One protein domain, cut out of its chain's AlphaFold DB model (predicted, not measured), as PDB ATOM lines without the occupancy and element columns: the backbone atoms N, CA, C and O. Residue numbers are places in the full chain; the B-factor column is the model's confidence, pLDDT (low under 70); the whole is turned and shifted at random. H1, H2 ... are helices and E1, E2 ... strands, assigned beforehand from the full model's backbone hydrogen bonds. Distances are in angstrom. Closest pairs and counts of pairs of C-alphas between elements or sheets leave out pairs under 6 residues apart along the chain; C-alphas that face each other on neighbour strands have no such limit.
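Overview. This is residues 39 to 44, 52 to 72 and 84 to 212 of the 230 residues of an uncharacterized protein of Alcaligenes xylosoxydans xylosoxydans (UniProt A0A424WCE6). A strongly twisted sheet of six strands, curled like part of a barrel, runs through the body, with H3 and H4 toward its E8 and E9 side and H2 beside H3. Toward the opposite end of the long axis, where the hairpin E6 and E7 turns, lie H1 and a small sheet of E2, E3 and E4, and residues 205 to 211, mostly H5, stick out. Along the 156 printed residues come E1 H1 E2 E3 E4 E5 H2 E6 E7 H3 E8 H4 E9 H5, five named helices and nine named strands, class mixed. The large sheet is mixed, in the order E1 E5 E6 E7 E8 E9, and the small one is antiparallel. The whole is compact, with a radius of gyration of the C-alphas of 17.3 A and spans of 53 by 43 by 25 A.

Arrangement. Start at the hairpin of E6, residues 116 to 122, and E7, residues 135 to 144: N 118 and O 140 are 2.8 A apart, within hydrogen-bond range. E5, residues 90 to 95, is antiparallel to E6, with N 92 to O 119 at 2.8 A, and parallel to the edge strand E1, residues 39 to 41, with N 40 to O 91 at 2.8 A. Beyond E7 look for E8, residues 173 to 176, parallel to it with N 174 to O 141 at 2.8 A, then the edge strand E9, residues 193 to 195, parallel to E8 with N 194 to O 173 at 2.8 A. H3, residues 153 to 168, and H4, residues 181 to 187, only graze this sheet; E7, H3, E8 and E8, H4, E9 are strand-helix-strand units, parallel neighbour strands joined through a helix, with right-handed crossovers. H3 touches H2, residues 104 to 108, with its residues 162 to 165 alone; the closest C-alphas, of Leu 106 and Leu 162, are 6.3 A apart. H1, residues 53 to 59, is on the large sheet at a height of 10.4 A. E2, residues 62 to 65, and E3, residues 68 to 71, form a hairpin with N 63 to O 70 at 2.9 A, and E4, residues 84 to 86, is antiparallel to E3 with N 69 to O 85 at 2.8 A. H5, residues 206 to 212, touches no helix. In H1 to H5 every O i to N i+4 pair is within hydrogen-bond range.

Along the chain. Find C-alpha 135 at (-8.807, -48.619, -8.523); from there E7 runs 26.0 A, bending by 58 degrees at residue 139. H3 begins at C-alpha 153, (-16.888, -18.205, 14.937), and is 22.8 A long; E6 is 18.9 A and E5 16.6 A. H5 ends at C-alpha 212, (-26.765, -25.335, -24.517).

Size, cuts and confidence. The C-alphas of Gly 128 and Glu 151 are the farthest apart, 54.3 A. Two cuts omit residues 45 to 51, a gap of 10.8 A between C-alphas 44 and 52, and 73 to 83, a gap of 9.6 A between C-alphas 72 and 84. Of the links printed whole, E6 to E7 is the long one. Mean pLDDT of the printed part is 89.1, and residue 44 alone is under 70.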
ATOM      1  N   SER A  39     -19.091 -34.327 -12.170       89.94
ATOM      2  CA  SER A  39     -19.100 -34.662 -10.747       89.94
ATOM      3  C   SER A  39     -20.441 -35.295 -10.395       89.94
ATOM      4  O   SER A  39     -21.476 -34.659 -10.570       89.94
ATOM      5  N   PHE A  40     -20.431 -36.528  -9.899       90.00
ATOM      6  CA  PHE A  40     -21.636 -37.296  -9.594       90.00
ATOM      7  C   PHE A  40     -21.691 -37.624  -8.103       90.00
ATOM      8  O   PHE A  40     -20.761 -38.221  -7.562       90.00
ATOM      9  N   SER A  41     -22.755 -37.202  -7.423       88.69
ATOM     10  CA  SER A  41     -22.961 -37.522  -6.008       88.69
ATOM     11  C   SER A  41     -23.526 -38.924  -5.870       88.69
ATOM     12  O   SER A  41     -24.569 -39.229  -6.442       88.69
ATOM     13  N   TYR A  42     -22.837 -39.759  -5.103       85.31
ATOM     14  CA  TYR A  42     -23.142 -41.174  -4.989       85.31
ATOM     15  C   TYR A  42     -22.927 -41.656  -3.558       85.31
ATOM     16  O   TYR A  42     -21.903 -41.366  -2.942       85.31
ATOM     17  N   ALA A  43     -23.890 -42.401  -3.036       78.75
ATOM     18  CA  ALA A  43     -23.794 -43.062  -1.749       78.75
ATOM     19  C   ALA A  43     -24.187 -44.524  -1.951       78.75
ATOM     20  O   ALA A  43     -25.220 -44.789  -2.549       78.75
ATOM     21  N   LEU A  44     -23.348 -45.438  -1.461       67.44
ATOM     22  CA  LEU A  44     -23.689 -46.853  -1.379       67.44
ATOM     23  C   LEU A  44     -24.848 -47.006  -0.390       67.44
ATOM     24  O   LEU A  44     -24.688 -46.688   0.792       67.44
ATOM     25  N   SER A  52     -14.737 -50.130  -2.855       90.12
ATOM     26  CA  SER A  52     -13.832 -50.626  -3.893       90.12
ATOM     27  C   SER A  52     -14.307 -50.228  -5.285       90.12
ATOM     28  O   SER A  52     -15.502 -50.044  -5.526       90.12
ATOM     29  N   ALA A  53     -13.370 -50.124  -6.232       91.06
ATOM     30  CA  ALA A  53     -13.710 -49.759  -7.606       91.06
ATOM     31  C   ALA A  53     -14.629 -50.800  -8.247       91.06
ATOM     32  O   ALA A  53     -15.543 -50.439  -8.974       91.06
ATOM     33  N   ARG A  54     -14.434 -52.079  -7.905       90.19
ATOM     34  CA  ARG A  54     -15.294 -53.183  -8.334       90.19
ATOM     35  C   ARG A  54     -16.734 -52.994  -7.872       90.19
ATOM     36  O   ARG A  54     -17.629 -53.123  -8.696       90.19
ATOM     37  N   ASN A  55     -16.949 -52.680  -6.595       89.19
ATOM     38  CA  ASN A  55     -18.299 -52.531  -6.042       89.19
ATOM     39  C   ASN A  55     -19.016 -51.336  -6.676       89.19
ATOM     40  O   ASN A  55     -20.105 -51.499  -7.208       89.19
ATOM     41  N   VAL A  56     -18.340 -50.183  -6.737       89.12
ATOM     42  CA  VAL A  56     -18.860 -48.974  -7.397       89.12
ATOM     43  C   VAL A  56     -19.186 -49.233  -8.867       89.12
ATOM     44  O   VAL A  56     -20.245 -48.845  -9.342       89.12
ATOM     45  N   CYS A  57     -18.286 -49.894  -9.597       88.75
ATOM     46  CA  CYS A  57     -18.510 -50.212 -11.002       88.75
ATOM     47  C   CYS A  57     -19.659 -51.207 -11.192       88.75
ATOM     48  O   CYS A  57     -20.431 -51.059 -12.123       88.75
ATOM     49  N   THR A  58     -19.797 -52.198 -10.312       86.62
ATOM     50  CA  THR A  58     -20.891 -53.177 -10.400       86.62
ATOM     51  C   THR A  58     -22.245 -52.515 -10.150       86.62
ATOM     52  O   THR A  58     -23.191 -52.784 -10.878       86.62
ATOM     53  N   GLU A  59     -22.335 -51.645  -9.144       86.19
ATOM     54  CA  GLU A  59     -23.585 -50.983  -8.760       86.19
ATOM     55  C   GLU A  59     -24.020 -49.917  -9.773       86.19
ATOM     56  O   GLU A  59     -25.196 -49.810 -10.100       86.19
ATOM     57  N   LEU A  60     -23.063 -49.183 -10.344       85.69
ATOM     58  CA  LEU A  60     -23.327 -48.162 -11.362       85.69
ATOM     59  C   LEU A  60     -23.337 -48.701 -12.804       85.69
ATOM     60  O   LEU A  60     -23.389 -47.897 -13.732       85.69
ATOM     61  N   ASP A  61     -23.243 -50.023 -12.990       86.06
ATOM     62  CA  ASP A  61     -23.108 -50.701 -14.290       86.06
ATOM     63  C   ASP A  61     -22.018 -50.079 -15.189       86.06
ATOM     64  O   ASP A  61     -22.224 -49.716 -16.349       86.06
ATOM     65  N   LEU A  62     -20.825 -49.916 -14.615       87.06
ATOM     66  CA  LEU A  62     -19.643 -49.368 -15.269       87.06
ATOM     67  C   LEU A  62     -18.579 -50.438 -15.501       87.06
ATOM     68  O   LEU A  62     -18.343 -51.326 -14.683       87.06
ATOM     69  N   SER A  63     -17.820 -50.264 -16.574       88.88
ATOM     70  CA  SER A  63     -16.536 -50.928 -16.780       88.88
ATOM     71  C   SER A  63     -15.471 -49.924 -17.220       88.88
ATOM     72  O   SER A  63     -15.765 -48.888 -17.807       88.88
ATOM     73  N   LEU A  64     -14.212 -50.194 -16.893       88.50
ATOM     74  CA  LEU A  64     -13.061 -49.381 -17.258       88.50
ATOM     75  C   LEU A  64     -12.237 -50.113 -18.317       88.50
ATOM     76  O   LEU A  64     -11.639 -51.154 -18.043       88.50
ATOM     77  N   GLU A  65     -12.124 -49.513 -19.496       87.25
ATOM     78  CA  GLU A  65     -11.224 -49.976 -20.546       87.25
ATOM     79  C   GLU A  65     -10.212 -48.876 -20.879       87.25
ATOM     80  O   GLU A  65     -10.565 -47.744 -21.227       87.25
ATOM     81  N   ARG A  66      -8.919 -49.206 -20.765       84.06
ATOM     82  CA  ARG A  66      -7.788 -48.274 -20.915       84.06
ATOM     83  C   ARG A  66      -7.893 -47.093 -19.947       84.06
ATOM     84  O   ARG A  66      -7.364 -47.188 -18.853       84.06
ATOM     85  N   SER A  67      -8.585 -46.023 -20.335       87.19
ATOM     86  CA  SER A  67      -8.801 -44.796 -19.548       87.19
ATOM     87  C   SER A  67     -10.219 -44.238 -19.712       87.19
ATOM     88  O   SER A  67     -10.460 -43.051 -19.471       87.19
ATOM     89  N   ARG A  68     -11.155 -45.066 -20.180       88.00
ATOM     90  CA  ARG A  68     -12.546 -44.686 -20.418       88.00
ATOM     91  C   ARG A  68     -13.468 -45.577 -19.603       88.00
ATOM     92  O   ARG A  68     -13.251 -46.780 -19.517       88.00
ATOM     93  N   LEU A  69     -14.466 -44.952 -18.996       87.94
ATOM     94  CA  LEU A  69     -15.590 -45.618 -18.363       87.94
ATOM     95  C   LEU A  69     -16.617 -45.924 -19.442       87.94
ATOM     96  O   LEU A  69     -16.938 -45.043 -20.235       87.94
ATOM     97  N   HIS A  70     -17.103 -47.150 -19.470       85.81
ATOM     98  CA  HIS A  70     -18.128 -47.639 -20.371       85.81
ATOM     99  C   HIS A  70     -19.350 -48.002 -19.545       85.81
ATOM    100  O   HIS A  70     -19.213 -48.642 -18.504       85.81
ATOM    101  N   LEU A  71     -20.514 -47.573 -20.014       79.62
ATOM    102  CA  LEU A  71     -21.792 -47.991 -19.459       79.62
ATOM    103  C   LEU A  71     -22.180 -49.362 -20.011       79.62
ATOM    104  O   LEU A  71     -22.096 -49.585 -21.225       79.62
ATOM    105  N   GLY A  72     -22.619 -50.245 -19.120       70.25
ATOM    106  CA  GLY A  72     -22.875 -51.648 -19.402       70.25
ATOM    107  C   GLY A  72     -21.672 -52.545 -19.114       70.25
ATOM    108  O   GLY A  72     -20.508 -52.181 -19.334       70.25
ATOM    109  N   SER A  84     -19.319 -44.198 -23.738       82.06
ATOM    110  CA  SER A  84     -18.028 -44.147 -23.053       82.06
ATOM    111  C   SER A  84     -17.635 -42.727 -22.681       82.06
ATOM    112  O   SER A  84     -17.847 -41.789 -23.453       82.06
ATOM    113  N   TYR A  85     -16.972 -42.575 -21.540       84.31
ATOM    114  CA  TYR A  85     -16.594 -41.285 -20.980       84.31
ATOM    115  C   TYR A  85     -15.170 -41.306 -20.407       84.31
ATOM    116  O   TYR A  85     -14.773 -42.313 -19.821       84.31
ATOM    117  N   PRO A  86     -14.354 -40.244 -20.549       87.94
ATOM    118  CA  PRO A  86     -13.007 -40.232 -19.983       87.94
ATOM    119  C   PRO A  86     -13.029 -40.375 -18.454       87.94
ATOM    120  O   PRO A  86     -13.572 -39.520 -17.752       87.94
ATOM    121  N   ALA A  87     -12.367 -41.405 -17.923       89.62
ATOM    122  CA  ALA A  87     -12.319 -41.656 -16.479       89.62
ATOM    123  C   ALA A  87     -11.666 -40.493 -15.705       89.62
ATOM    124  O   ALA A  87     -12.034 -40.192 -14.575       89.62
ATOM    125  N   SER A  88     -10.742 -39.767 -16.346       89.12
ATOM    126  CA  SER A  88     -10.083 -38.584 -15.781       89.12
ATOM    127  C   SER A  88     -11.016 -37.389 -15.553       89.12
ATOM    128  O   SER A  88     -10.666 -36.487 -14.791       89.12
ATOM    129  N   LEU A  89     -12.168 -37.353 -16.229       88.50
ATOM    130  CA  LEU A  89     -13.159 -36.281 -16.126       88.50
ATOM    131  C   LEU A  89     -14.334 -36.646 -15.228       88.50
ATOM    132  O   LEU A  89     -15.068 -35.755 -14.814       88.50
ATOM    133  N   PHE A  90     -14.488 -37.924 -14.890       90.62
ATOM    134  CA  PHE A  90     -15.525 -38.398 -13.992       90.62
ATOM    135  C   PHE A  90     -15.029 -38.400 -12.548       90.62
ATOM    136  O   PHE A  90     -14.001 -38.992 -12.230       90.62
ATOM    137  N   THR A  91     -15.744 -37.712 -11.663       94.38
ATOM    138  CA  THR A  91     -15.448 -37.664 -10.228       94.38
ATOM    139  C   THR A  91     -16.695 -38.033  -9.442       94.38
ATOM    140  O   THR A  91     -17.749 -37.434  -9.628       94.38
ATOM    141  N   LEU A  92     -16.567 -38.990  -8.534       93.75
ATOM    142  CA  LEU A  92     -17.627 -39.384  -7.616       93.75
ATOM    143  C   LEU A  92     -17.477 -38.597  -6.313       93.75
ATOM    144  O   LEU A  92     -16.398 -38.578  -5.721       93.75
ATOM    145  N   ASN A  93     -18.551 -37.957  -5.860       93.62
ATOM    146  CA  ASN A  93     -18.639 -37.358  -4.533       93.62
ATOM    147  C   ASN A  93     -19.320 -38.371  -3.616       93.62
ATOM    148  O   ASN A  93     -20.516 -38.622  -3.755       93.62
ATOM    149  N   ILE A  94     -18.551 -38.950  -2.703       92.12
ATOM    150  CA  ILE A  94     -18.991 -40.038  -1.832       92.12
ATOM    151  C   ILE A  94     -18.977 -39.605  -0.364       92.12
ATOM    152  O   ILE A  94     -18.265 -38.656  -0.016       92.12
ATOM    153  N   PRO A  95     -19.733 -40.270   0.523       90.50
ATOM    154  CA  PRO A  95     -19.624 -40.049   1.959       90.50
ATOM    155  C   PRO A  95     -18.194 -40.241   2.475       90.50
ATOM    156  O   PRO A  95     -17.409 -41.006   1.915       90.50
ATOM    157  N   MET A  96     -17.859 -39.573   3.581       90.06
ATOM    158  CA  MET A  96     -16.582 -39.815   4.250       90.06
ATOM    159  C   MET A  96     -16.508 -41.277   4.719       90.06
ATOM    160  O   MET A  96     -17.389 -41.742   5.447       90.06
ATOM    161  N   THR A  97     -15.455 -41.984   4.306       88.44
ATOM    162  CA  THR A  97     -15.210 -43.391   4.646       88.44
ATOM    163  C   THR A  97     -13.760 -43.598   5.072       88.44
ATOM    164  O   THR A  97     -12.848 -42.967   4.537       88.44
ATOM    165  N   TRP A  98     -13.560 -44.463   6.062       85.62
ATOM    166  CA  TRP A  98     -12.245 -44.769   6.618       85.62
ATOM    167  C   TRP A  98     -11.395 -45.625   5.678       85.62
ATOM    168  O   TRP A  98     -10.181 -45.442   5.648       85.62
ATOM    169  N   ASP A  99     -12.029 -46.481   4.869       86.00
ATOM    170  CA  ASP A  99     -11.356 -47.426   3.963       86.00
ATOM    171  C   ASP A  99     -10.449 -46.717   2.947       86.00
ATOM    172  O   ASP A  99      -9.403 -47.227   2.552       86.00
ATOM    173  N   LEU A 100     -10.849 -45.514   2.525       87.06
ATOM    174  CA  LEU A 100     -10.139 -44.728   1.515       87.06
ATOM    175  C   LEU A 100      -9.283 -43.608   2.111       87.06
ATOM    176  O   LEU A 100      -8.331 -43.165   1.466       87.06
ATOM    177  N   LEU A 101      -9.623 -43.126   3.311       87.50
ATOM    178  CA  LEU A 101      -8.876 -42.079   4.001       87.50
ATOM    179  C   LEU A 101      -8.990 -42.246   5.532       87.50
ATOM    180  O   LEU A 101      -9.999 -41.847   6.123       87.50
ATOM    181  N   PRO A 102      -7.958 -42.791   6.201       83.88
ATOM    182  CA  PRO A 102      -8.029 -43.162   7.617       83.88
ATOM    183  C   PRO A 102      -7.825 -41.990   8.605       83.88
ATOM    184  O   PRO A 102      -7.427 -42.211   9.749       83.88
ATOM    185  N   ASP A 103      -8.065 -40.736   8.206       84.56
ATOM    186  CA  ASP A 103      -7.826 -39.569   9.072       84.56
ATOM    187  C   ASP A 103      -9.033 -39.243   9.962       84.56
ATOM    188  O   ASP A 103     -10.025 -38.665   9.517       84.56
ATOM    189  N   ALA A 104      -8.909 -39.563  11.250       76.75
ATOM    190  CA  ALA A 104      -9.950 -39.377  12.255       76.75
ATOM    191  C   ALA A 104     -10.495 -37.949  12.371       76.75
ATOM    192  O   ALA A 104     -11.667 -37.767  12.706       76.75
ATOM    193  N   GLU A 105      -9.671 -36.925  12.145       77.12
ATOM    194  CA  GLU A 105     -10.095 -35.537  12.319       77.12
ATOM    195  C   GLU A 105     -10.988 -35.061  11.177       77.12
ATOM    196  O   GLU A 105     -11.937 -34.314  11.424       77.12
ATOM    197  N   LEU A 106     -10.761 -35.552   9.957       81.00
ATOM    198  CA  LEU A 106     -11.662 -35.289   8.832       81.00
ATOM    199  C   LEU A 106     -13.064 -35.865   9.077       81.00
ATOM    200  O   LEU A 106     -14.060 -35.254   8.687       81.00
ATOM    201  N   HIS A 107     -13.164 -36.991   9.789       82.06
ATOM    202  CA  HIS A 107     -14.452 -37.591  10.161       82.06
ATOM    203  C   HIS A 107     -15.187 -36.814  11.258       82.06
ATOM    204  O   HIS A 107     -16.415 -36.740  11.218       82.06
ATOM    205  N   LYS A 108     -14.472 -36.190  12.208       81.19
ATOM    206  CA  LYS A 108     -15.089 -35.431  13.319       81.19
ATOM    207  C   LYS A 108     -16.011 -34.310  12.833       81.19
ATOM    208  O   LYS A 108     -17.051 -34.075  13.435       81.19
ATOM    209  N   ASN A 109     -15.644 -33.653  11.736       81.31
ATOM    210  CA  ASN A 109     -16.376 -32.508  11.188       81.31
ATOM    211  C   ASN A 109     -17.403 -32.902  10.108       81.31
ATOM    212  O   ASN A 109     -17.998 -32.030   9.472       81.31
ATOM    213  N   ARG A 110     -17.629 -34.207   9.878       79.88
ATOM    214  CA  ARG A 110     -18.517 -34.703   8.813       79.88
ATOM    215  C   ARG A 110     -19.929 -34.140   8.912       79.88
ATOM    216  O   ARG A 110     -20.507 -33.812   7.886       79.88
ATOM    217  N   HIS A 111     -20.485 -34.034  10.115       85.88
ATOM    218  CA  HIS A 111     -21.869 -33.600  10.303       85.88
ATOM    219  C   HIS A 111     -22.048 -32.084  10.186       85.88
ATOM    220  O   HIS A 111     -23.067 -31.647   9.665       85.88
ATOM    221  N   ASP A 112     -21.053 -31.297  10.607       89.00
ATOM    222  CA  ASP A 112     -21.119 -29.831  10.549       89.00
ATOM    223  C   ASP A 112     -21.126 -29.306   9.099       89.00
ATOM    224  O   ASP A 112     -21.747 -28.286   8.814       89.00
ATOM    225  N   PHE A 113     -20.450 -30.013   8.183       90.06
ATOM    226  CA  PHE A 113     -20.264 -29.588   6.786       90.06
ATOM    227  C   PHE A 113     -20.736 -30.615   5.748       90.06
ATOM    228  O   PHE A 113     -20.346 -30.525   4.585       90.06
ATOM    229  N   ASN A 114     -21.487 -31.644   6.157       89.81
ATOM    230  CA  ASN A 114     -21.812 -32.817   5.328       89.81
ATOM    231  C   ASN A 114     -20.616 -33.274   4.462       89.81
ATOM    232  O   ASN A 114     -20.696 -33.344   3.234       89.81
ATOM    233  N   ALA A 115     -19.468 -33.467   5.114       91.31
ATOM    234  CA  ALA A 115     -18.203 -33.673   4.424       91.31
ATOM    235  C   ALA A 115     -18.117 -35.063   3.788       91.31
ATOM    236  O   ALA A 115     -18.588 -36.061   4.344       91.31
ATOM    237  N   GLY A 116     -17.417 -35.152   2.663       93.19
ATOM    238  CA  GLY A 116     -17.098 -36.429   2.048       93.19
ATOM    239  C   GLY A 116     -15.883 -36.384   1.134       93.19
ATOM    240  O   GLY A 116     -15.167 -35.383   1.044       93.19
ATOM    241  N   LEU A 117     -15.635 -37.511   0.473       94.50
ATOM    242  CA  LEU A 117     -14.483 -37.696  -0.399       94.50
ATOM    243  C   LEU A 117     -14.876 -37.482  -1.854       94.50
ATOM    244  O   LEU A 117     -15.952 -37.875  -2.297       94.50
ATOM    245  N   ARG A 118     -13.965 -36.892  -2.618       95.81
ATOM    246  CA  ARG A 118     -14.020 -36.879  -4.077       95.81
ATOM    247  C   ARG A 118     -13.097 -37.969  -4.569       95.81
ATOM    248  O   ARG A 118     -11.903 -37.931  -4.267       95.81
ATOM    249  N   VAL A 119     -13.628 -38.929  -5.309       95.69
ATOM    250  CA  VAL A 119     -12.873 -40.095  -5.770       95.69
ATOM    251  C   VAL A 119     -12.976 -40.263  -7.277       95.69
ATOM    252  O   VAL A 119     -13.957 -39.861  -7.902       95.69
ATOM    253  N   ARG A 120     -11.942 -40.850  -7.877       95.12
ATOM    254  CA  ARG A 120     -11.925 -41.241  -9.290       95.12
ATOM    255  C   ARG A 120     -11.576 -42.707  -9.430       95.12
ATOM    256  O   ARG A 120     -10.827 -43.249  -8.617       95.12
ATOM    257  N   ILE A 121     -12.097 -43.313 -10.487       94.38
ATOM    258  CA  ILE A 121     -11.703 -44.648 -10.921       94.38
ATOM    259  C   ILE A 121     -10.512 -44.476 -11.860       94.38
ATOM    260  O   ILE A 121     -10.641 -43.899 -12.939       94.38
ATOM    261  N   ASN A 122      -9.348 -44.962 -11.440       93.06
ATOM    262  CA  ASN A 122      -8.128 -44.897 -12.232       93.06
ATOM    263  C   ASN A 122      -7.770 -46.273 -12.804       93.06
ATOM    264  O   ASN A 122      -7.991 -47.287 -12.136       93.06
ATOM    265  N   PRO A 123      -7.144 -46.325 -13.991       91.88
ATOM    266  CA  PRO A 123      -6.600 -47.564 -14.533       91.88
ATOM    267  C   PRO A 123      -5.573 -48.180 -13.586       91.88
ATOM    268  O   PRO A 123      -4.764 -47.478 -12.978       91.88
ATOM    269  N   THR A 124      -5.607 -49.504 -13.470       92.81
ATOM    270  CA  THR A 124      -4.619 -50.272 -12.712       92.81
ATOM    271  C   THR A 124      -4.365 -51.612 -13.389       92.81
ATOM    272  O   THR A 124      -5.185 -52.089 -14.179       92.81
ATOM    273  N   LEU A 125      -3.230 -52.222 -13.060       90.06
ATOM    274  CA  LEU A 125      -2.874 -53.567 -13.490       90.06
ATOM    275  C   LEU A 125      -2.995 -54.528 -12.304       90.06
ATOM    276  O   LEU A 125      -2.596 -54.191 -11.190       90.06
ATOM    277  N   VAL A 126      -3.523 -55.722 -12.554       87.75
ATOM    278  CA  VAL A 126      -3.530 -56.855 -11.620       87.75
ATOM    279  C   VAL A 126      -2.904 -58.030 -12.358       87.75
ATOM    280  O   VAL A 126      -3.318 -58.343 -13.471       87.75
ATOM    281  N   GLU A 127      -1.849 -58.620 -11.790       87.88
ATOM    282  CA  GLU A 127      -1.097 -59.725 -12.416       87.88
ATOM    283  C   GLU A 127      -0.631 -59.412 -13.856       87.88
ATOM    284  O   GLU A 127      -0.661 -60.249 -14.755       87.88
ATOM    285  N   GLY A 128      -0.227 -58.159 -14.099       87.19
ATOM    286  CA  GLY A 128       0.238 -57.697 -15.412       87.19
ATOM    287  C   GLY A 128      -0.869 -57.468 -16.449       87.19
ATOM    288  O   GLY A 128      -0.562 -57.111 -17.585       87.19
ATOM    289  N   ARG A 129      -2.147 -57.626 -16.082       87.19
ATOM    290  CA  ARG A 129      -3.299 -57.407 -16.967       87.19
ATOM    291  C   ARG A 129      -4.117 -56.187 -16.528       87.19
ATOM    292  O   ARG A 129      -4.233 -55.946 -15.325       87.19
ATOM    293  N   PRO A 130      -4.694 -55.408 -17.463       86.19
ATOM    294  CA  PRO A 130      -5.618 -54.331 -17.121       86.19
ATOM    295  C   PRO A 130      -6.798 -54.845 -16.295       86.19
ATOM    296  O   PRO A 130      -7.476 -55.789 -16.693       86.19
ATOM    297  N   ASN A 131      -7.043 -54.219 -15.145       88.44
ATOM    298  CA  ASN A 131      -8.230 -54.499 -14.349       88.44
ATOM    299  C   ASN A 131      -9.416 -53.712 -14.915       88.44
ATOM    300  O   ASN A 131      -9.375 -52.481 -14.960       88.44
ATOM    301  N   THR A 132     -10.479 -54.425 -15.277       87.50
ATOM    302  CA  THR A 132     -11.707 -53.875 -15.870       87.50
ATOM    303  C   THR A 132     -12.501 -52.961 -14.940       87.50
ATOM    304  O   THR A 132     -13.452 -52.341 -15.386       87.50
ATOM    305  N   HIS A 133     -12.152 -52.866 -13.658       89.88
ATOM    306  CA  HIS A 133     -12.791 -51.951 -12.706       89.88
ATOM    307  C   HIS A 133     -11.837 -50.851 -12.227       89.88
ATOM    308  O   HIS A 133     -12.264 -49.912 -11.563       89.88
ATOM    309  N   GLY A 134     -10.541 -50.944 -12.536       92.00
ATOM    310  CA  GLY A 134      -9.550 -49.992 -12.042       92.00
ATOM    311  C   GLY A 134      -9.355 -50.019 -10.519       92.00
ATOM    312  O   GLY A 134      -9.507 -51.047  -9.860       92.00
ATOM    313  N   VAL A 135      -8.977 -48.867  -9.963       94.06
ATOM    314  CA  VAL A 135      -8.807 -48.619  -8.523       94.06
ATOM    315  C   VAL A 135      -9.409 -47.266  -8.142       94.06
ATOM    316  O   VAL A 135      -9.282 -46.300  -8.896       94.06
ATOM    317  N   LEU A 136     -10.032 -47.173  -6.964       94.19
ATOM    318  CA  LEU A 136     -10.509 -45.897  -6.433       94.19
ATOM    319  C   LEU A 136      -9.334 -45.089  -5.896       94.19
ATOM    320  O   LEU A 136      -8.498 -45.589  -5.143       94.19
ATOM    321  N   ARG A 137      -9.275 -43.816  -6.273       93.88
ATOM    322  CA  ARG A 137      -8.295 -42.859  -5.761       93.88
ATOM    323  C   ARG A 137      -9.009 -41.636  -5.229       93.88
ATOM    324  O   ARG A 137      -9.816 -41.040  -5.938       93.88
ATOM    325  N   VAL A 138      -8.679 -41.247  -4.000       95.06
ATOM    326  CA  VAL A 138      -9.105 -39.967  -3.431       95.06
ATOM    327  C   VAL A 138      -8.375 -38.849  -4.168       95.06
ATOM    328  O   VAL A 138      -7.150 -38.850  -4.263       95.06
ATOM    329  N   VAL A 139      -9.143 -37.911  -4.714       94.94
ATOM    330  CA  VAL A 139      -8.645 -36.753  -5.468       94.94
ATOM    331  C   VAL A 139      -9.004 -35.424  -4.814       94.94
ATOM    332  O   VAL A 139      -8.611 -34.379  -5.319       94.94
ATOM    333  N   GLY A 140      -9.769 -35.437  -3.723       95.44
ATOM    334  CA  GLY A 140     -10.151 -34.232  -2.998       95.44
ATOM    335  C   GLY A 140     -11.204 -34.493  -1.932       95.44
ATOM    336  O   GLY A 140     -11.613 -35.632  -1.708       95.44
ATOM    337  N   LEU A 141     -11.674 -33.412  -1.320       95.25
ATOM    338  CA  LEU A 141     -12.818 -33.403  -0.411       95.25
ATOM    339  C   LEU A 141     -13.972 -32.620  -1.033       95.25
ATOM    340  O   LEU A 141     -13.747 -31.717  -1.845       95.25
ATOM    341  N   HIS A 142     -15.198 -32.954  -0.651       94.81
ATOM    342  CA  HIS A 142     -16.357 -32.096  -0.879       94.81
ATOM    343  C   HIS A 142     -17.014 -31.761   0.457       94.81
ATOM    344  O   HIS A 142     -17.019 -32.582   1.376       94.81
ATOM    345  N   LEU A 143     -17.494 -30.529   0.570       94.38
ATOM    346  CA  LEU A 143     -18.114 -29.968   1.762       94.38
ATOM    347  C   LEU A 143     -19.353 -29.199   1.333       94.38
ATOM    348  O   LEU A 143     -19.280 -28.382   0.419       94.38
ATOM    349  N   LYS A 144     -20.462 -29.390   2.032       92.69
ATOM    350  CA  LYS A 144     -21.621 -28.508   1.954       92.69
ATOM    351  C   LYS A 144     -21.572 -27.562   3.144       92.69
ATOM    352  O   LYS A 144     -21.685 -27.996   4.290       92.69
ATOM    353  N   ILE A 145     -21.383 -26.276   2.884       89.56
ATOM    354  CA  ILE A 145     -21.349 -25.302   3.974       89.56
ATOM    355  C   ILE A 145     -22.763 -24.977   4.458       89.56
ATOM    356  O   ILE A 145     -23.694 -24.915   3.653       89.56
ATOM    357  N   PRO A 146     -22.940 -24.751   5.766       90.06
ATOM    358  CA  PRO A 146     -24.149 -24.129   6.269       90.06
ATOM    359  C   PRO A 146     -24.204 -22.654   5.858       90.06
ATOM    360  O   PRO A 146     -23.176 -22.004   5.652       90.06
ATOM    361  N   GLU A 147     -25.419 -22.120   5.772       88.06
ATOM    362  CA  GLU A 147     -25.639 -20.697   5.522       88.06
ATOM    363  C   GLU A 147     -25.043 -19.842   6.647       88.06
ATOM    364  O   GLU A 147     -25.108 -20.199   7.829       88.06
ATOM    365  N   ARG A 148     -24.492 -18.683   6.272       89.56
ATOM    366  CA  ARG A 148     -23.893 -17.700   7.185       89.56
ATOM    367  C   ARG A 148     -22.730 -18.262   7.995       89.56
ATOM    368  O   ARG A 148     -22.501 -17.831   9.124       89.56
ATOM    369  N   ILE A 149     -21.983 -19.216   7.436       90.62
ATOM    370  CA  ILE A 149     -20.781 -19.767   8.073       90.62
ATOM    371  C   ILE A 149     -19.819 -18.653   8.502       90.62
ATOM    372  O   ILE A 149     -19.298 -18.701   9.612       90.62
ATOM    373  N   SER A 150     -19.667 -17.609   7.681       90.38
ATOM    374  CA  SER A 150     -18.767 -16.481   7.949       90.38
ATOM    375  C   SER A 150     -19.078 -15.740   9.257       90.38
ATOM    376  O   SER A 150     -18.165 -15.221   9.904       90.38
ATOM    377  N   GLU A 151     -20.338 -15.754   9.692       92.38
ATOM    378  CA  GLU A 151     -20.829 -15.104  10.910       92.38
ATOM    379  C   GLU A 151     -20.744 -16.011  12.149       92.38
ATOM    380  O   GLU A 151     -21.103 -15.588  13.246       92.38
ATOM    381  N   GLN A 152     -20.272 -17.256  12.004       92.69
ATOM    382  CA  GLN A 152     -20.285 -18.269  13.060       92.69
ATOM    383  C   GLN A 152     -18.853 -18.644  13.488       92.69
ATOM    384  O   GLN A 152     -18.257 -19.572  12.933       92.69
ATOM    385  N   PRO A 153     -18.283 -18.000  14.531       90.94
ATOM    386  CA  PRO A 153     -16.888 -18.205  14.937       90.94
ATOM    387  C   PRO A 153     -16.530 -19.663  15.246       90.94
ATOM    388  O   PRO A 153     -15.429 -20.114  14.931       90.94
ATOM    389  N   MET A 154     -17.465 -20.421  15.831       89.94
ATOM    390  CA  MET A 154     -17.251 -21.841  16.124       89.94
ATOM    391  C   MET A 154     -17.101 -22.676  14.849       89.94
ATOM    392  O   MET A 154     -16.221 -23.533  14.784       89.94
ATOM    393  N   LEU A 155     -17.922 -22.418  13.825       91.56
ATOM    394  CA  LEU A 155     -17.802 -23.109  12.543       91.56
ATOM    395  C   LEU A 155     -16.562 -22.661  11.777       91.56
ATOM    396  O   LEU A 155     -15.908 -23.502  11.169       91.56
ATOM    397  N   ASN A 156     -16.177 -21.387  11.878       91.94
ATOM    398  CA  ASN A 156     -14.944 -20.879  11.276       91.94
ATOM    399  C   ASN A 156     -13.713 -21.647  11.780       91.94
ATOM    400  O   ASN A 156     -12.878 -22.069  10.979       91.94
ATOM    401  N   GLY A 157     -13.624 -21.895  13.092       90.69
ATOM    402  CA  GLY A 157     -12.538 -22.686  13.679       90.69
ATOM    403  C   GLY A 157     -12.515 -24.137  13.183       90.69
ATOM    404  O   GLY A 157     -11.460 -24.649  12.803       90.69
ATOM    405  N   LYS A 158     -13.684 -24.791  13.122       91.56
ATOM    406  CA  LYS A 158     -13.809 -26.163  12.597       91.56
ATOM    407  C   LYS A 158     -13.463 -26.248  11.109       91.56
ATOM    408  O   LYS A 158     -12.753 -27.160  10.692       91.56
ATOM    409  N   PHE A 159     -13.924 -25.280  10.321       92.25
ATOM    410  CA  PHE A 159     -13.634 -25.179   8.896       92.25
ATOM    411  C   PHE A 159     -12.133 -25.008   8.653       92.25
ATOM    412  O   PHE A 159     -11.552 -25.735   7.851       92.25
ATOM    413  N   PHE A 160     -11.476 -24.120   9.403       91.44
ATOM    414  CA  PHE A 160     -10.031 -23.923   9.316       91.44
ATOM    415  C   PHE A 160      -9.249 -25.199   9.645       91.44
ATOM    416  O   PHE A 160      -8.360 -25.584   8.889       91.44
ATOM    417  N   SER A 161      -9.619 -25.894  10.725       89.50
ATOM    418  CA  SER A 161      -9.019 -27.184  11.087       89.50
ATOM    419  C   SER A 161      -9.150 -28.209   9.952       89.50
ATOM    420  O   SER A 161      -8.172 -28.863   9.586       89.50
ATOM    421  N   LEU A 162     -10.326 -28.289   9.326       90.75
ATOM    422  CA  LEU A 162     -10.553 -29.159   8.176       90.75
ATOM    423  C   LEU A 162      -9.684 -28.765   6.973       90.75
ATOM    424  O   LEU A 162      -9.078 -29.641   6.355       90.75
ATOM    425  N   LEU A 163      -9.569 -27.471   6.654       92.38
ATOM    426  CA  LEU A 163      -8.713 -27.000   5.560       92.38
ATOM    427  C   LEU A 163      -7.234 -27.311   5.800       92.38
ATOM    428  O   LEU A 163      -6.551 -27.752   4.878       92.38
ATOM    429  N   GLN A 164      -6.744 -27.142   7.031       91.06
ATOM    430  CA  GLN A 164      -5.369 -27.499   7.386       91.06
ATOM    431  C   GLN A 164      -5.096 -28.990   7.163       91.06
ATOM    432  O   GLN A 164      -4.048 -29.359   6.629       91.06
ATOM    433  N   ARG A 165      -6.051 -29.857   7.521       90.06
ATOM    434  CA  ARG A 165      -5.941 -31.299   7.271       90.06
ATOM    435  C   ARG A 165      -5.998 -31.627   5.788       90.06
ATOM    436  O   ARG A 165      -5.123 -32.337   5.303       90.06
ATOM    437  N   ALA A 166      -6.941 -31.054   5.045       91.50
ATOM    438  CA  ALA A 166      -7.004 -31.215   3.594       91.50
ATOM    439  C   ALA A 166      -5.677 -30.812   2.925       91.50
ATOM    440  O   ALA A 166      -5.145 -31.547   2.091       91.50
ATOM    441  N   GLN A 167      -5.088 -29.694   3.359       92.00
ATOM    442  CA  GLN A 167      -3.796 -29.216   2.880       92.00
ATOM    443  C   GLN A 167      -2.648 -30.180   3.212       92.00
ATOM    444  O   GLN A 167      -1.796 -30.405   2.352       92.00
ATOM    445  N   ALA A 168      -2.630 -30.783   4.406       90.25
ATOM    446  CA  ALA A 168      -1.617 -31.772   4.785       90.25
ATOM    447  C   ALA A 168      -1.605 -32.986   3.833       90.25
ATOM    448  O   ALA A 168      -0.535 -33.477   3.472       90.25
ATOM    449  N   PHE A 169      -2.778 -33.402   3.345       88.88
ATOM    450  CA  PHE A 169      -2.917 -34.456   2.330       88.88
ATOM    451  C   PHE A 169      -2.867 -33.946   0.884       88.88
ATOM    452  O   PHE A 169      -3.017 -34.735  -0.048       88.88
ATOM    453  N   LYS A 170      -2.650 -32.640   0.670       92.12
ATOM    454  CA  LYS A 170      -2.698 -31.977  -0.647       92.12
ATOM    455  C   LYS A 170      -4.015 -32.230  -1.392       92.12
ATOM    456  O   LYS A 170      -4.038 -32.323  -2.618       92.12
ATOM    457  N   LEU A 171      -5.110 -32.354  -0.647       92.88
ATOM    458  CA  LEU A 171      -6.437 -32.602  -1.188       92.88
ATOM    459  C   LEU A 171      -7.114 -31.267  -1.521       92.88
ATOM    460  O   LEU A 171      -7.331 -30.458  -0.616       92.88
ATOM    461  N   PRO A 172      -7.477 -31.016  -2.789       94.44
ATOM    462  CA  PRO A 172      -8.288 -29.861  -3.134       94.44
ATOM    463  C   PRO A 172      -9.703 -30.030  -2.567       94.44
ATOM    464  O   PRO A 172     -10.239 -31.142  -2.503       94.44
ATOM    465  N   VAL A 173     -10.324 -28.918  -2.182       95.62
ATOM    466  CA  VAL A 173     -11.623 -28.924  -1.500       95.62
ATOM    467  C   VAL A 173     -12.671 -28.278  -2.394       95.62
ATOM    468  O   VAL A 173     -12.512 -27.139  -2.826       95.62
ATOM    469  N   LEU A 174     -13.741 -29.010  -2.693       95.94
ATOM    470  CA  LEU A 174     -14.946 -28.468  -3.311       95.94
ATOM    471  C   LEU A 174     -15.904 -28.019  -2.210       95.94
ATOM    472  O   LEU A 174     -16.305 -28.830  -1.380       95.94
ATOM    473  N   VAL A 175     -16.286 -26.751  -2.228       95.69
ATOM    474  CA  VAL A 175     -17.307 -26.197  -1.347       95.69
ATOM    475  C   VAL A 175     -18.591 -25.993  -2.147       95.69
ATOM    476  O   VAL A 175     -18.609 -25.252  -3.130       95.69
ATOM    477  N   SER A 176     -19.648 -26.678  -1.733       93.69
ATOM    478  CA  SER A 176     -20.968 -26.700  -2.358       93.69
ATOM    479  C   SER A 176     -21.991 -25.888  -1.554       93.69
ATOM    480  O   SER A 176     -21.775 -25.598  -0.377       93.69
ATOM    481  N   ASP A 177     -23.114 -25.561  -2.201       91.38
ATOM    482  CA  ASP A 177     -24.198 -24.708  -1.689       91.38
ATOM    483  C   ASP A 177     -23.752 -23.283  -1.323       91.38
ATOM    484  O   ASP A 177     -24.232 -22.658  -0.378       91.38
ATOM    485  N   ILE A 178     -22.847 -22.725  -2.135       92.44
ATOM    486  CA  ILE A 178     -22.522 -21.298  -2.092       92.44
ATOM    487  C   ILE A 178     -23.704 -20.482  -2.636       92.44
ATOM    488  O   ILE A 178     -23.784 -20.207  -3.834       92.44
ATOM    489  N   ASN A 179     -24.607 -20.075  -1.747       91.19
ATOM    490  CA  ASN A 179     -25.819 -19.330  -2.113       91.19
ATOM    491  C   ASN A 179     -25.801 -17.867  -1.630       91.19
ATOM    492  O   ASN A 179     -26.601 -17.052  -2.088       91.19
ATOM    493  N   HIS A 180     -24.856 -17.500  -0.756       91.38
ATOM    494  CA  HIS A 180     -24.735 -16.151  -0.197       91.38
ATOM    495  C   HIS A 180     -23.405 -15.481  -0.550       91.38
ATOM    496  O   HIS A 180     -22.324 -16.048  -0.381       91.38
ATOM    497  N   ALA A 181     -23.483 -14.224  -0.996       92.88
ATOM    498  CA  ALA A 181     -22.319 -13.449  -1.420       92.88
ATOM    499  C   ALA A 181     -21.321 -13.169  -0.285       92.88
ATOM    500  O   ALA A 181     -20.118 -13.111  -0.544       92.88
ATOM    501  N   ILE A 182     -21.808 -13.018   0.950       93.88
ATOM    502  CA  ILE A 182     -20.975 -12.765   2.135       93.88
ATOM    503  C   ILE A 182     -20.112 -13.995   2.439       93.88
ATOM    504  O   ILE A 182     -18.889 -13.880   2.491       93.88
ATOM    505  N   ASP A 183     -20.721 -15.181   2.524       93.12
ATOM    506  CA  ASP A 183     -19.985 -16.433   2.738       93.12
ATOM    507  C   ASP A 183     -19.006 -16.704   1.595       93.12
ATOM    508  O   ASP A 183     -17.848 -17.041   1.834       93.12
ATOM    509  N   PHE A 184     -19.418 -16.469   0.345       94.88
ATOM    510  CA  PHE A 184     -18.519 -16.590  -0.801       94.88
ATOM    511  C   PHE A 184     -17.333 -15.614  -0.734       94.88
ATOM    512  O   PHE A 184     -16.215 -15.948  -1.138       94.88
ATOM    513  N   HIS A 185     -17.556 -14.390  -0.249       94.56
ATOM    514  CA  HIS A 185     -16.487 -13.416  -0.041       94.56
ATOM    515  C   HIS A 185     -15.517 -13.846   1.046       94.56
ATOM    516  O   HIS A 185     -14.310 -13.730   0.862       94.56
ATOM    517  N   TRP A 186     -16.021 -14.381   2.147       94.00
ATOM    518  CA  TRP A 186     -15.166 -14.905   3.197       94.00
ATOM    519  C   TRP A 186     -14.359 -16.120   2.710       94.00
ATOM    520  O   TRP A 186     -13.138 -16.158   2.864       94.00
ATOM    521  N   LEU A 187     -14.998 -17.068   2.020       94.31
ATOM    522  CA  LEU A 187     -14.360 -18.309   1.573       94.31
ATOM    523  C   LEU A 187     -13.279 -18.113   0.507       94.31
ATOM    524  O   LEU A 187     -12.297 -18.851   0.497       94.31
ATOM    525  N   ARG A 188     -13.400 -17.116  -0.379       93.50
ATOM    526  CA  ARG A 188     -12.373 -16.874  -1.414       93.50
ATOM    527  C   ARG A 188     -11.016 -16.451  -0.844       93.50
ATOM    528  O   ARG A 188     -10.039 -16.423  -1.583       93.50
ATOM    529  N   SER A 189     -10.968 -16.066   0.434       91.44
ATOM    530  CA  SER A 189      -9.717 -15.721   1.113       91.44
ATOM    531  C   SER A 189      -8.816 -16.941   1.348       91.44
ATOM    532  O   SER A 189      -7.616 -16.780   1.568       91.44
ATOM    533  N   PHE A 190      -9.365 -18.157   1.254       91.00
ATOM    534  CA  PHE A 190      -8.617 -19.398   1.418       91.00
ATOM    535  C   PHE A 190      -8.146 -19.955   0.062       91.00
ATOM    536  O   PHE A 190      -8.915 -19.989  -0.902       91.00
ATOM    537  N   PRO A 191      -6.892 -20.432  -0.035       86.19
ATOM    538  CA  PRO A 191      -6.368 -21.019  -1.263       86.19
ATOM    539  C   PRO A 191      -6.941 -22.421  -1.517       86.19
ATOM    540  O   PRO A 191      -7.387 -23.108  -0.601       86.19
ATOM    541  N   ASN A 192      -6.835 -22.890  -2.764       85.69
ATOM    542  CA  ASN A 192      -7.149 -24.270  -3.179       85.69
ATOM    543  C   ASN A 192      -8.607 -24.721  -2.964       85.69
ATOM    544  O   ASN A 192      -8.883 -25.925  -2.913       85.69
ATOM    545  N   LEU A 193      -9.539 -23.768  -2.881       94.31
ATOM    546  CA  LEU A 193     -10.971 -24.041  -2.871       94.31
ATOM    547  C   LEU A 193     -11.556 -23.972  -4.286       94.31
ATOM    548  O   LEU A 193     -11.276 -23.053  -5.055       94.31
ATOM    549  N   MET A 194     -12.399 -24.946  -4.611       94.12
ATOM    550  CA  MET A 194     -13.346 -24.883  -5.722       94.12
ATOM    551  C   MET A 194     -14.731 -24.596  -5.156       94.12
ATOM    552  O   MET A 194     -15.044 -25.023  -4.047       94.12
ATOM    553  N   PHE A 195     -15.573 -23.922  -5.931       93.94
ATOM    554  CA  PHE A 195     -16.876 -23.468  -5.465       93.94
ATOM    555  C   PHE A 195     -17.993 -23.950  -6.384       93.94
ATOM    556  O   PHE A 195     -17.845 -23.951  -7.605       93.94
ATOM    557  N   GLN A 196     -19.118 -24.324  -5.783       92.06
ATOM    558  CA  GLN A 196     -20.349 -24.692  -6.467       92.06
ATOM    559  C   GLN A 196     -21.545 -24.148  -5.678       92.06
ATOM    560  O   GLN A 196     -21.610 -24.289  -4.460       92.06
ATOM    561  N   GLY A 197     -22.513 -23.554  -6.366       91.44
ATOM    562  CA  GLY A 197     -23.734 -23.050  -5.742       91.44
ATOM    563  C   GLY A 197     -24.501 -22.122  -6.669       91.44
ATOM    564  O   GLY A 197     -23.969 -21.684  -7.695       91.44
ATOM    565  N   ASP A 198     -25.735 -21.809  -6.286       90.12
ATOM    566  CA  ASP A 198     -26.663 -21.055  -7.132       90.12
ATOM    567  C   ASP A 198     -26.207 -19.603  -7.337       90.12
ATOM    568  O   ASP A 198     -26.534 -18.992  -8.355       90.12
ATOM    569  N   LEU A 199     -25.379 -19.067  -6.427       90.25
ATOM    570  CA  LEU A 199     -24.742 -17.756  -6.588       90.25
ATOM    571  C   LEU A 199     -23.828 -17.697  -7.825       90.25
ATOM    572  O   LEU A 199     -23.658 -16.630  -8.411       90.25
ATOM    573  N   LEU A 200     -23.194 -18.819  -8.185       88.44
ATOM    574  CA  LEU A 200     -22.214 -18.895  -9.275       88.44
ATOM    575  C   LEU A 200     -22.852 -19.331 -10.588       88.44
ATOM    576  O   LEU A 200     -22.540 -18.789 -11.645       88.44
ATOM    577  N   SER A 201     -23.724 -20.331 -10.513       84.69
ATOM    578  CA  SER A 201     -24.528 -20.797 -11.630       84.69
ATOM    579  C   SER A 201     -25.783 -21.443 -11.062       84.69
ATOM    580  O   SER A 201     -25.653 -22.437 -10.342       84.69
ATOM    581  N   PRO A 202     -26.985 -20.944 -11.393       84.88
ATOM    582  CA  PRO A 202     -28.209 -21.618 -10.999       84.88
ATOM    583  C   PRO A 202     -28.259 -23.011 -11.631       84.88
ATOM    584  O   PRO A 202     -27.640 -23.272 -12.669       84.88
ATOM    585  N   ARG A 203     -29.011 -23.915 -11.002       85.25
ATOM    586  CA  ARG A 203     -29.256 -25.254 -11.548       85.25
ATOM    587  C   ARG A 203     -29.960 -25.150 -12.901       85.25
ATOM    588  O   ARG A 203     -30.980 -24.477 -13.025       85.25
ATOM    589  N   ILE A 204     -29.423 -25.849 -13.896       83.00
ATOM    590  CA  ILE A 204     -29.979 -25.936 -15.249       83.00
ATOM    591  C   ILE A 204     -30.550 -27.348 -15.429       83.00
ATOM    592  O   ILE A 204     -29.912 -28.325 -15.038       83.00
ATOM    593  N   GLY A 205     -31.762 -27.454 -15.975       83.94
ATOM    594  CA  GLY A 205     -32.386 -28.744 -16.286       83.94
ATOM    595  C   GLY A 205     -31.700 -29.456 -17.456       83.94
ATOM    596  O   GLY A 205     -31.012 -28.815 -18.251       83.94
ATOM    597  N   ALA A 206     -31.915 -30.768 -17.583       81.81
ATOM    598  CA  ALA A 206     -31.294 -31.585 -18.628       81.81
ATOM    599  C   ALA A 206     -31.592 -31.059 -20.043       81.81
ATOM    600  O   ALA A 206     -30.658 -30.861 -20.806       81.81
ATOM    601  N   ASP A 207     -32.849 -30.717 -20.348       83.38
ATOM    602  CA  ASP A 207     -33.248 -30.207 -21.673       83.38
ATOM    603  C   ASP A 207     -32.573 -28.874 -22.019       83.38
ATOM    604  O   ASP A 207     -32.144 -28.630 -23.145       83.38
ATOM    605  N   SER A 208     -32.455 -27.989 -21.027       83.62
ATOM    606  CA  SER A 208     -31.767 -26.711 -21.205       83.62
ATOM    607  C   SER A 208     -30.267 -26.917 -21.387       83.62
ATOM    608  O   SER A 208     -29.662 -26.246 -22.215       83.62
ATOM    609  N   LEU A 209     -29.666 -27.854 -20.650       80.88
ATOM    610  CA  LEU A 209     -28.264 -28.212 -20.829       80.88
ATOM    611  C   LEU A 209     -28.023 -28.848 -22.207       80.88
ATOM    612  O   LEU A 209     -27.056 -28.478 -22.862       80.88
ATOM    613  N   ASP A 210     -28.909 -29.724 -22.678       79.81
ATOM    614  CA  ASP A 210     -28.837 -30.333 -24.013       79.81
ATOM    615  C   ASP A 210     -28.843 -29.273 -25.116       79.81
ATOM    616  O   ASP A 210     -27.965 -29.245 -25.983       79.81
ATOM    617  N   LEU A 211     -29.769 -28.316 -25.021       80.50
ATOM    618  CA  LEU A 211     -29.837 -27.184 -25.938       80.50
ATOM    619  C   LEU A 211     -28.555 -26.338 -25.882       80.50
ATOM    620  O   LEU A 211     -28.032 -25.939 -26.922       80.50
ATOM    621  N   LEU A 212     -28.016 -26.080 -24.685       78.06
ATOM    622  CA  LEU A 212     -26.765 -25.335 -24.517       78.06
ATOM    623  C   LEU A 212     -25.567 -26.047 -25.139       78.06
ATOM    624  O   LEU A 212     -24.755 -25.397 -25.795       78.06
TER     625      LEU A 212